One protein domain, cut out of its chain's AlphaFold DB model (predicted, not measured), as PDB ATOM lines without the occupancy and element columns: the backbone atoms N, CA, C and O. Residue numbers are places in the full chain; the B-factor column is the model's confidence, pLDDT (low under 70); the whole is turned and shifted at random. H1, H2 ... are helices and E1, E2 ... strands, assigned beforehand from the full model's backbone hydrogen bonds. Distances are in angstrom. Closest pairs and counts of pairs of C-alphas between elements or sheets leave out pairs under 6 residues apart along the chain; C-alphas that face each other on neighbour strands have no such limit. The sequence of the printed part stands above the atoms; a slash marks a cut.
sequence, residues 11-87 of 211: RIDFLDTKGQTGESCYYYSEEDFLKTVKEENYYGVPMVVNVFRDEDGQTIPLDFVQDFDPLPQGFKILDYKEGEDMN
ATOM      1  N   ARG A  11      25.463  15.781 -20.175       93.38
ATOM      2  CA  ARG A  11      26.198  15.677 -18.912       93.38
ATOM      3  C   ARG A  11      25.487  14.732 -17.949       93.38
ATOM      4  O   ARG A  11      24.277  14.856 -17.757       93.38
ATOM      5  N   ILE A  12      26.232  13.850 -17.295       93.81
ATOM      6  CA  ILE A  12      25.725  12.988 -16.220       93.81
ATOM      7  C   ILE A  12      26.240  13.531 -14.887       93.81
ATOM      8  O   ILE A  12      27.448  13.648 -14.711       93.81
ATOM      9  N   ASP A  13      25.332  13.868 -13.969       93.12
ATOM     10  CA  ASP A  13      25.667  14.242 -12.590       93.12
ATOM     11  C   ASP A  13      25.465  13.028 -11.677       93.12
ATOM     12  O   ASP A  13      24.323  12.649 -11.408       93.12
ATOM     13  N   PHE A  14      26.543  12.432 -11.179       92.56
ATOM     14  CA  PHE A  14      26.497  11.314 -10.239       92.56
ATOM     15  C   PHE A  14      26.189  11.809  -8.828       92.56
ATOM     16  O   PHE A  14      26.794  12.770  -8.341       92.56
ATOM     17  N   LEU A  15      25.227  11.167  -8.170       92.00
ATOM     18  CA  LEU A  15      24.723  11.584  -6.868       92.00
ATOM     19  C   LEU A  15      25.305  10.728  -5.740       92.00
ATOM     20  O   LEU A  15      25.361   9.502  -5.823       92.00
ATOM     21  N   ASP A  16      25.679  11.384  -4.644       89.81
ATOM     22  CA  ASP A  16      26.092  10.720  -3.412       89.81
ATOM     23  C   ASP A  16      24.894  10.138  -2.627       89.81
ATOM     24  O   ASP A  16      23.723  10.273  -2.994       89.81
ATOM     25  N   THR A  17      25.171   9.516  -1.476       87.31
ATOM     26  CA  THR A  17      24.136   8.920  -0.604       87.31
ATOM     27  C   THR A  17      23.139   9.929  -0.024       87.31
ATOM     28  O   THR A  17      22.112   9.533   0.529       87.31
ATOM     29  N   LYS A  18      23.419  11.231  -0.136       87.81
ATOM     30  CA  LYS A  18      22.552  12.333   0.292       87.81
ATOM     31  C   LYS A  18      21.828  12.987  -0.890       87.81
ATOM     32  O   LYS A  18      21.096  13.952  -0.669       87.81
ATOM     33  N   GLY A  19      22.011  12.482  -2.113       83.31
ATOM     34  CA  GLY A  19      21.435  13.039  -3.335       83.31
ATOM     35  C   GLY A  19      22.129  14.315  -3.820       83.31
ATOM     36  O   GLY A  19      21.528  15.073  -4.580       83.31
ATOM     37  N   GLN A  20      23.350  14.594  -3.359       84.00
ATOM     38  CA  GLN A  20      24.148  15.741  -3.799       84.00
ATOM     39  C   GLN A  20      25.036  15.337  -4.975       84.00
ATOM     40  O   GLN A  20      25.533  14.216  -5.013       84.00
ATOM     41  N   THR A  21      25.248  16.248  -5.925       82.88
ATOM     42  CA  THR A  21      26.158  16.014  -7.052       82.88
ATOM     43  C   THR A  21      27.590  15.862  -6.547       82.88
ATOM     44  O   THR A  21      28.138  16.801  -5.969       82.88
ATOM     45  N   GLY A  22      28.169  14.682  -6.759       78.69
ATOM     46  CA  GLY A  22      29.576  14.397  -6.493       78.69
ATOM     47  C   GLY A  22      30.440  14.701  -7.712       78.69
ATOM     48  O   GLY A  22      31.291  15.583  -7.657       78.69
ATOM     49  N   GLU A  23      30.183  13.998  -8.815       81.94
ATOM     50  CA  GLU A  23      30.937  14.097 -10.070       81.94
ATOM     51  C   GLU A  23      30.001  14.450 -11.235       81.94
ATOM     52  O   GLU A  23      28.858  13.992 -11.276       81.94
ATOM     53  N   SER A  24      30.480  15.266 -12.178       89.06
ATOM     54  CA  SER A  24      29.735  15.685 -13.371       89.06
ATOM     55  C   SER A  24      30.542  15.384 -14.632       89.06
ATOM     56  O   SER A  24      31.492  16.094 -14.940       89.06
ATOM     57  N   CYS A  25      30.130  14.386 -15.410       86.62
ATOM     58  CA  CYS A  25      30.837  13.981 -16.627       86.62
ATOM     59  C   CYS A  25      30.175  14.574 -17.874       86.62
ATOM     60  O   CYS A  25      28.974  14.389 -18.078       86.62
ATOM     61  N   TYR A  26      30.950  15.255 -18.721       88.50
ATOM     62  CA  TYR A  26      30.494  15.850 -19.983       88.50
ATOM     63  C   TYR A  26      30.834  14.957 -21.177       88.50
ATOM     64  O   TYR A  26      31.954  14.462 -21.289       88.50
ATOM     65  N   TYR A  27      29.889  14.811 -22.104       86.75
ATOM     66  CA  TYR A  27      30.017  13.942 -23.272       86.75
ATOM     67  C   TYR A  27      29.828  14.746 -24.553       86.75
ATOM     68  O   TYR A  27      28.887  15.529 -24.662       86.75
ATOM     69  N   TYR A  28      30.716  14.541 -25.528       86.56
ATOM     70  CA  TYR A  28      30.742  15.270 -26.806       86.56
ATOM     71  C   TYR A  28      30.261  14.428 -27.990       86.56
ATOM     72  O   TYR A  28      30.066  14.961 -29.080       86.56
ATOM     73  N   SER A  29      30.063  13.128 -27.782       86.00
ATOM     74  CA  SER A  29      29.490  12.214 -28.761       86.00
ATOM     75  C   SER A  29      28.174  11.655 -28.221       86.00
ATOM     76  O   SER A  29      28.037  11.386 -27.025       86.00
ATOM     77  N   GLU A  30      27.191  11.502 -29.106       91.50
ATOM     78  CA  GLU A  30      25.922  10.848 -28.777       91.50
ATOM     79  C   GLU A  30      26.157   9.398 -28.337       91.50
ATOM     80  O   GLU A  30      25.595   8.959 -27.340       91.50
ATOM     81  N   GLU A  31      27.030   8.673 -29.036       89.31
ATOM     82  CA  GLU A  31      27.314   7.264 -28.761       89.31
ATOM     83  C   GLU A  31      27.858   7.042 -27.345       89.31
ATOM     84  O   GLU A  31      27.304   6.223 -26.607       89.31
ATOM     85  N   ASP A  32      28.889   7.791 -26.938       85.62
ATOM     86  CA  ASP A  32      29.481   7.639 -25.605       85.62
ATOM     87  C   ASP A  32      28.482   8.046 -24.522       85.62
ATOM     88  O   ASP A  32      28.332   7.344 -23.523       85.62
ATOM     89  N   PHE A  33      27.745   9.139 -24.747       94.31
ATOM     90  CA  PHE A  33      26.720   9.595 -23.814       94.31
ATOM     91  C   PHE A  33      25.644   8.528 -23.599       94.31
ATOM     92  O   PHE A  33      25.362   8.153 -22.462       94.31
ATOM     93  N   LEU A  34      25.059   8.006 -24.680       94.88
ATOM     94  CA  LEU A  34      24.000   7.002 -24.604       94.88
ATOM     95  C   LEU A  34      24.500   5.694 -23.997       94.88
ATOM     96  O   LEU A  34      23.784   5.075 -23.207       94.88
ATOM     97  N   LYS A  35      25.718   5.272 -24.346       93.31
ATOM     98  CA  LYS A  35      26.331   4.072 -23.783       93.31
ATOM     99  C   LYS A  35      26.469   4.198 -22.270       93.31
ATOM    100  O   LYS A  35      25.963   3.331 -21.559       93.31
ATOM    101  N   THR A  36      27.081   5.277 -21.782       92.00
ATOM    102  CA  THR A  36      27.285   5.457 -20.342       92.00
ATOM    103  C   THR A  36      25.965   5.657 -19.606       92.00
ATOM    104  O   THR A  36      25.749   5.019 -18.584       92.00
ATOM    105  N   VAL A  37      25.026   6.445 -20.145       95.12
ATOM    106  CA  VAL A  37      23.688   6.601 -19.547       95.12
ATOM    107  C   VAL A  37      22.992   5.247 -19.371       95.12
ATOM    108  O   VAL A  37      22.426   4.987 -18.311       95.12
ATOM    109  N   LYS A  38      23.028   4.367 -20.380       92.25
ATOM    110  CA  LYS A  38      22.393   3.042 -20.289       92.25
ATOM    111  C   LYS A  38      23.121   2.116 -19.316       92.25
ATOM    112  O   LYS A  38      22.461   1.410 -18.556       92.25
ATOM    113  N   GLU A  39      24.450   2.119 -19.336       93.75
ATOM    114  CA  GLU A  39      25.283   1.284 -18.464       93.75
ATOM    115  C   GLU A  39      25.102   1.658 -16.986       93.75
ATOM    116  O   GLU A  39      24.738   0.807 -16.175       93.75
ATOM    117  N   GLU A  40      25.228   2.939 -16.643       93.81
ATOM    118  CA  GLU A  40      25.062   3.429 -15.269       93.81
ATOM    119  C   GLU A  40      23.627   3.231 -14.757       93.81
ATOM    120  O   GLU A  40      23.412   2.865 -13.596       93.81
ATOM    121  N   ASN A  41      22.626   3.395 -15.631       93.56
ATOM    122  CA  ASN A  41      21.229   3.158 -15.270       93.56
ATOM    123  C   ASN A  41      20.972   1.684 -14.956       93.56
ATOM    124  O   ASN A  41      20.286   1.372 -13.984       93.56
ATOM    125  N   TYR A  42      21.549   0.781 -15.752       92.50
ATOM    126  CA  TYR A  42      21.452  -0.661 -15.538       92.50
ATOM    127  C   TYR A  42      22.046  -1.085 -14.188       92.50
ATOM    128  O   TYR A  42      21.476  -1.929 -13.495       92.50
ATOM    129  N   TYR A  43      23.156  -0.467 -13.775       91.12
ATOM    130  CA  TYR A  43      23.747  -0.687 -12.453       91.12
ATOM    131  C   TYR A  43      23.010   0.039 -11.316       91.12
ATOM    132  O   TYR A  43      23.345  -0.156 -10.146       91.12
ATOM    133  N   GLY A  44      21.983   0.835 -11.632       90.56
ATOM    134  CA  GLY A  44      21.185   1.576 -10.660       90.56
ATOM    135  C   GLY A  44      21.964   2.699  -9.978       90.56
ATOM    136  O   GLY A  44      21.656   3.044  -8.834       90.56
ATOM    137  N   VAL A  45      22.986   3.242 -10.646       91.62
ATOM    138  CA  VAL A  45      23.815   4.313 -10.096       91.62
ATOM    139  C   VAL A  45      22.977   5.588  -9.984       91.62
ATOM    140  O   VAL A  45      22.380   6.018 -10.975       91.62
ATOM    141  N   PRO A  46      22.890   6.208  -8.791       93.19
ATOM    142  CA  PRO A  46      22.132   7.435  -8.627       93.19
ATOM    143  C   PRO A  46      22.699   8.562  -9.496       93.19
ATOM    144  O   PRO A  46      23.842   8.975  -9.305       93.19
ATOM    145  N   MET A  47      21.910   9.083 -10.435       94.56
ATOM    146  CA  MET A  47      22.363  10.117 -11.368       94.56
ATOM    147  C   MET A  47      21.253  11.067 -11.831       94.56
ATOM    148  O   MET A  47      20.061  10.743 -11.815       94.56
ATOM    149  N   VAL A  48      21.664  12.248 -12.296       95.50
ATOM    150  CA  VAL A  48      20.838  13.165 -13.089       95.50
ATOM    151  C   VAL A  48      21.400  13.236 -14.502       95.50
ATOM    152  O   VAL A  48      22.549  13.619 -14.709       95.50
ATOM    153  N   VAL A  49      20.564  12.901 -15.479       96.12
ATOM    154  CA  VAL A  49      20.911  12.955 -16.900       96.12
ATOM    155  C   VAL A  49      20.522  14.326 -17.449       96.12
ATOM    156  O   VAL A  49      19.361  14.727 -17.389       96.12
ATOM    157  N   ASN A  50      21.487  15.063 -17.991       95.38
ATOM    158  CA  ASN A  50      21.264  16.362 -18.612       95.38
ATOM    159  C   ASN A  50      21.581  16.262 -20.107       95.38
ATOM    160  O   ASN A  50      22.682  15.867 -20.475       95.38
ATOM    161  N   VAL A  51      20.640  16.639 -20.967       96.50
ATOM    162  CA  VAL A  51      20.828  16.718 -22.421       96.50
ATOM    163  C   VAL A  51      20.930  18.181 -22.824       96.50
ATOM    164  O   VAL A  51      20.113  18.998 -22.390       96.50
ATOM    165  N   PHE A  52      21.920  18.522 -23.644       94.50
ATOM    166  CA  PHE A  52      22.124  19.897 -24.084       94.50
ATOM    167  C   PHE A  52      21.421  20.193 -25.407       94.50
ATOM    168  O   PHE A  52      21.334  19.338 -26.288       94.50
ATOM    169  N   ARG A  53      20.925  21.427 -25.528       93.19
ATOM    170  CA  ARG A  53      20.500  22.012 -26.799       93.19
ATOM    171  C   ARG A  53      21.682  22.648 -27.525       93.19
ATOM    172  O   ARG A  53      22.527  23.285 -26.891       93.19
ATOM    173  N   ASP A  54      21.715  22.496 -28.842       86.50
ATOM    174  CA  ASP A  54      22.651  23.192 -29.723       86.50
ATOM    175  C   ASP A  54      22.224  24.651 -30.006       86.50
ATOM    176  O   ASP A  54      21.293  25.178 -29.391       86.50
ATOM    177  N   GLU A  55      22.935  25.337 -30.913       83.44
ATOM    178  CA  GLU A  55      22.623  26.727 -31.304       83.44
ATOM    179  C   GLU A  55      21.235  26.889 -31.928       83.44
ATOM    180  O   GLU A  55      20.620  27.947 -31.786       83.44
ATOM    181  N   ASP A  56      20.739  25.840 -32.579       88.19
ATOM    182  CA  ASP A  56      19.435  25.800 -33.230       88.19
ATOM    183  C   ASP A  56      18.325  25.333 -32.268       88.19
ATOM    184  O   ASP A  56      17.151  25.254 -32.642       88.19
ATOM    185  N   GLY A  57      18.673  25.045 -31.009       87.88
ATOM    186  CA  GLY A  57      17.756  24.554 -29.986       87.88
ATOM    187  C   GLY A  57      17.432  23.061 -30.098       87.88
ATOM    188  O   GLY A  57      16.513  22.598 -29.414       87.88
ATOM    189  N   GLN A  58      18.142  22.310 -30.943       91.25
ATOM    190  CA  GLN A  58      17.960  20.871 -31.130       91.25
ATOM    191  C   GLN A  58      18.782  20.070 -30.118       91.25
ATOM    192  O   GLN A  58      19.785  20.541 -29.591       91.25
ATOM    193  N   THR A  59      18.341  18.847 -29.833       94.19
ATOM    194  CA  THR A  59      19.039  17.894 -28.962       94.19
ATOM    195  C   THR A  59      19.362  16.624 -29.739       94.19
ATOM    196  O   THR A  59      18.808  16.390 -30.815       94.19
ATOM    197  N   ILE A  60      20.163  15.739 -29.143       94.00
ATOM    198  CA  ILE A  60      20.197  14.330 -29.560       94.00
ATOM    199  C   ILE A  60      18.791  13.692 -29.477       94.00
ATOM    200  O   ILE A  60      17.927  14.203 -28.744       94.00
ATOM    201  N   PRO A  61      18.544  12.577 -30.190       95.81
ATOM    202  CA  PRO A  61      17.341  11.769 -30.014       95.81
ATOM    203  C   PRO A  61      17.117  11.386 -28.543       95.81
ATOM    204  O   PRO A  61      18.049  11.042 -27.823       95.81
ATOM    205  N   LEU A  62      15.864  11.478 -28.086       95.00
ATOM    206  CA  LEU A  62      15.469  11.230 -26.687       95.00
ATOM    207  C   LEU A  62      14.699   9.913 -26.502       95.00
ATOM    208  O   LEU A  62      14.078   9.688 -25.465       95.00
ATOM    209  N   ASP A  63      14.686   9.052 -27.513       93.81
ATOM    210  CA  ASP A  63      14.030   7.742 -27.485       93.81
ATOM    211  C   ASP A  63      14.635   6.804 -26.432       93.81
ATOM    212  O   ASP A  63      13.893   6.047 -25.806       93.81
ATOM    213  N   PHE A  64      15.931   6.944 -26.132       91.44
ATOM    214  CA  PHE A  64      16.612   6.202 -25.061       91.44
ATOM    215  C   PHE A  64      15.974   6.364 -23.673       91.44
ATOM    216  O   PHE A  64      16.159   5.506 -22.817       91.44
ATOM    217  N   VAL A  65      15.208   7.436 -23.434       90.88
ATOM    218  CA  VAL A  65      14.511   7.666 -22.157       90.88
ATOM    219  C   VAL A  65      13.485   6.559 -21.871       90.88
ATOM    220  O   VAL A  65      13.147   6.314 -20.714       90.88
ATOM    221  N   GLN A  66      13.001   5.864 -22.906       89.19
ATOM    222  CA  GLN A  66      12.085   4.727 -22.770       89.19
ATOM    223  C   GLN A  66      12.770   3.467 -22.225       89.19
ATOM    224  O   GLN A  66      12.083   2.602 -21.687       89.19
ATOM    225  N   ASP A  67      14.100   3.381 -22.334       88.75
ATOM    226  CA  ASP A  67      14.891   2.224 -21.901       88.75
ATOM    227  C   ASP A  67      15.273   2.295 -20.409       88.75
ATOM    228  O   ASP A  67      15.940   1.393 -19.898       88.75
ATOM    229  N   PHE A  68      14.893   3.361 -19.696       89.44
ATOM    230  CA  PHE A  68      15.232   3.522 -18.286       89.44
ATOM    231  C   PHE A  68      14.462   2.554 -17.382       89.44
ATOM    232  O   PHE A  68      13.258   2.699 -17.170       89.44
ATOM    233  N   ASP A  69      15.200   1.623 -16.784       84.31
ATOM    234  CA  ASP A  69      14.722   0.712 -15.746       84.31
ATOM    235  C   ASP A  69      15.847   0.435 -14.722       84.31
ATOM    236  O   ASP A  69      16.779  -0.306 -15.047       84.31
ATOM    237  N   PRO A  70      15.832   1.047 -13.514       86.62
ATOM    238  CA  PRO A  70      14.846   2.000 -12.985       86.62
ATOM    239  C   PRO A  70      14.960   3.404 -13.614       86.62
ATOM    240  O   PRO A  70      15.872   3.671 -14.387       86.62
ATOM    241  N   LEU A  71      14.040   4.320 -13.277       88.75
ATOM    242  CA  LEU A  71      14.158   5.730 -13.676       88.75
ATOM    243  C   LEU A  71      15.306   6.429 -12.916       88.75
ATOM    244  O   LEU A  71      15.409   6.251 -11.696       88.75
ATOM    245  N   PRO A  72      16.102   7.288 -13.581       90.44
ATOM    246  CA  PRO A  72      17.118   8.097 -12.914       90.44
ATOM    247  C   PRO A  72      16.487   9.151 -11.988       90.44
ATOM    248  O   PRO A  72      15.320   9.528 -12.133       90.44
ATOM    249  N   GLN A  73      17.269   9.685 -11.045       93.38
ATOM    250  CA  GLN A  73      16.812  10.679 -10.059       93.38
ATOM    251  C   GLN A  73      16.469  12.030 -10.695       93.38
ATOM    252  O   GLN A  73      15.753  12.836 -10.097       93.38
ATOM    253  N   GLY A  74      16.941  12.282 -11.915       93.12
ATOM    254  CA  GLY A  74      16.491  13.410 -12.709       93.12
ATOM    255  C   GLY A  74      16.848  13.284 -14.183       93.12
ATOM    256  O   GLY A  74      17.830  12.648 -14.556       93.12
ATOM    257  N   PHE A  75      16.053  13.955 -15.011       94.62
ATOM    258  CA  PHE A  75      16.308  14.144 -16.432       94.62
ATOM    259  C   PHE A  75      16.012  15.602 -16.793       94.62
ATOM    260  O   PHE A  75      14.939  16.115 -16.458       94.62
ATOM    261  N   LYS A  76      16.959  16.297 -17.428       95.12
ATOM    262  CA  LYS A  76      16.840  17.724 -17.762       95.12
ATOM    263  C   LYS A  76      17.307  17.988 -19.186       95.12
ATOM    264  O   LYS A  76      18.293  17.416 -19.629       95.12
ATOM    265  N   ILE A  77      16.634  18.911 -19.866       94.69
ATOM    266  CA  ILE A  77      17.110  19.490 -21.125       94.69
ATOM    267  C   ILE A  77      17.566  20.910 -20.815       94.69
ATOM    268  O   ILE A  77      16.779  21.701 -20.290       94.69
ATOM    269  N   LEU A  78      18.827  21.214 -21.099       92.44
ATOM    270  CA  LEU A  78      19.481  22.465 -20.728       92.44
ATOM    271  C   LEU A  78      20.070  23.151 -21.961       92.44
ATOM    272  O   LEU A  78      20.488  22.493 -22.908       92.44
ATOM    273  N   ASP A  79      20.165  24.474 -21.917       88.06
ATOM    274  CA  ASP A  79      21.031  25.207 -22.837       88.06
ATOM    275  C   ASP A  79      22.457  25.149 -22.272       88.06
ATOM    276  O   ASP A  79      22.676  25.506 -21.109       88.06
ATOM    277  N   TYR A  80      23.424  24.671 -23.059       77.00
ATOM    278  CA  TYR A  80      24.817  24.616 -22.617       77.00
ATOM    279  C   TYR A  80      25.372  26.039 -22.458       77.00
ATOM    280  O   TYR A  80      25.374  26.835 -23.402       77.00
ATOM    281  N   LYS A  81      25.856  26.366 -21.254       73.31
ATOM    282  CA  LYS A  81      26.577  27.614 -21.000       73.31
ATOM    283  C   LYS A  81      28.067  27.370 -21.103       73.31
ATOM    284  O   LYS A  81      28.656  26.602 -20.347       73.31
ATOM    285  N   GLU A  82      28.668  28.084 -22.037       62.06
ATOM    286  CA  GLU A  82      30.091  28.022 -22.301       62.06
ATOM    287  C   GLU A  82      30.910  28.329 -21.042       62.06
ATOM    288  O   GLU A  82      30.760  29.393 -20.438       62.06
ATOM    289  N   GLY A  83      31.750  27.377 -20.630       57.53
ATOM    290  CA  GLY A  83      32.480  27.450 -19.364       57.53
ATOM    291  C   GLY A  83      31.979  26.506 -18.265       57.53
ATOM    292  O   GLY A  83      32.683  26.357 -17.271       57.53
ATOM    293  N   GLU A  84      30.823  25.847 -18.426       59.94
ATOM    294  CA  GLU A  84      30.336  24.845 -17.459       59.94
ATOM    295  C   GLU A  84      31.023  23.470 -17.618       59.94
ATOM    296  O   GLU A  84      31.262  22.803 -16.614       59.94
ATOM    297  N   ASP A  85      31.410  23.076 -18.842       58.94
ATOM    298  CA  ASP A  85      32.185  21.848 -19.156       58.94
ATOM    299  C   ASP A  85      33.710  22.020 -19.036       58.94
ATOM    300  O   ASP A  85      34.475  21.055 -19.082       58.94
ATOM    301  N   MET A  86      34.165  23.270 -18.917       49.16
ATOM    302  CA  MET A  86      35.545  23.695 -19.164       49.16
ATOM    303  C   MET A  86      36.525  23.294 -18.064       49.16
ATOM    304  O   MET A  86      37.679  23.725 -18.095       49.16
ATOM    305  N   ASN A  87      36.088  22.506 -17.085       55.62
ATOM    306  CA  ASN A  87      36.848  22.298 -15.866       55.62
ATOM    307  C   ASN A  87      37.567  20.959 -15.769       55.62
ATOM    308  O   ASN A  87      38.441  20.881 -14.918       55.62
TER     309      ASN A  87
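Overview. This is residues 11 to 87 of the 211 residues of the protein "DUF4314 domain-containing protein" of Firmicutes bacterium CAG:272 (UniProt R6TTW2). A twisted four-stranded sheet has H1 along one face, making two layers; short H2 is near H1, off the sheet. The 77 printed residues include E1, E2, H1, E3, H2, E4 in chain order; the mixed sheet runs E2, E1, E3, E4. The class is mixed, helices and strands; the whole is compact, radius of gyration of the C-alphas 12.2 A, spans 34 by 27 by 18 A.

Arrangement. E1, residues 11 to 15, and E2, residues 21 to 27, form an antiparallel hairpin; N 12 and O 25, 2.9 A apart, are within hydrogen-bond range. H1, residues 30 to 42, is on the sheet at a height of 9.5 A, along the strands, 14 degrees from E1 on the local plane. E3, residues 47 to 53, is antiparallel to E1, with N 13 and O 48 at 2.9 A. E2, H1 and E3 form a split strand-helix-strand unit, E1 between its strands, with a right-handed crossover. H2, residues 63 to 67, is close to but not clearly touching H1; their closest C-alphas, Leu 34 and Phe 64, are 7.4 A apart. E4, residues 74 to 79, is parallel to E3, with N 51 and O 76 at 2.8 A; E3, H2 and E4 form a right-handed strand-helix-strand unit. Every O i to N i+4 pair of H1 is within range; H2 has 0 of 1, but 2 of 2 O i to N i+3 pairs.

Along the chain. E1 begins at C-alpha 11 (26.198, 15.677, -18.912); E4 ends at C-alpha 79 (21.031, 25.207, -22.837). H1 is 18.1 A long, E3 19.6 A.

Size, cuts and confidence. The farthest C-alphas, Thr 17 and Asp 56, are 37.0 A apart. The printed part has no cut and no long link; residues 82 to 87 have pLDDT under 70.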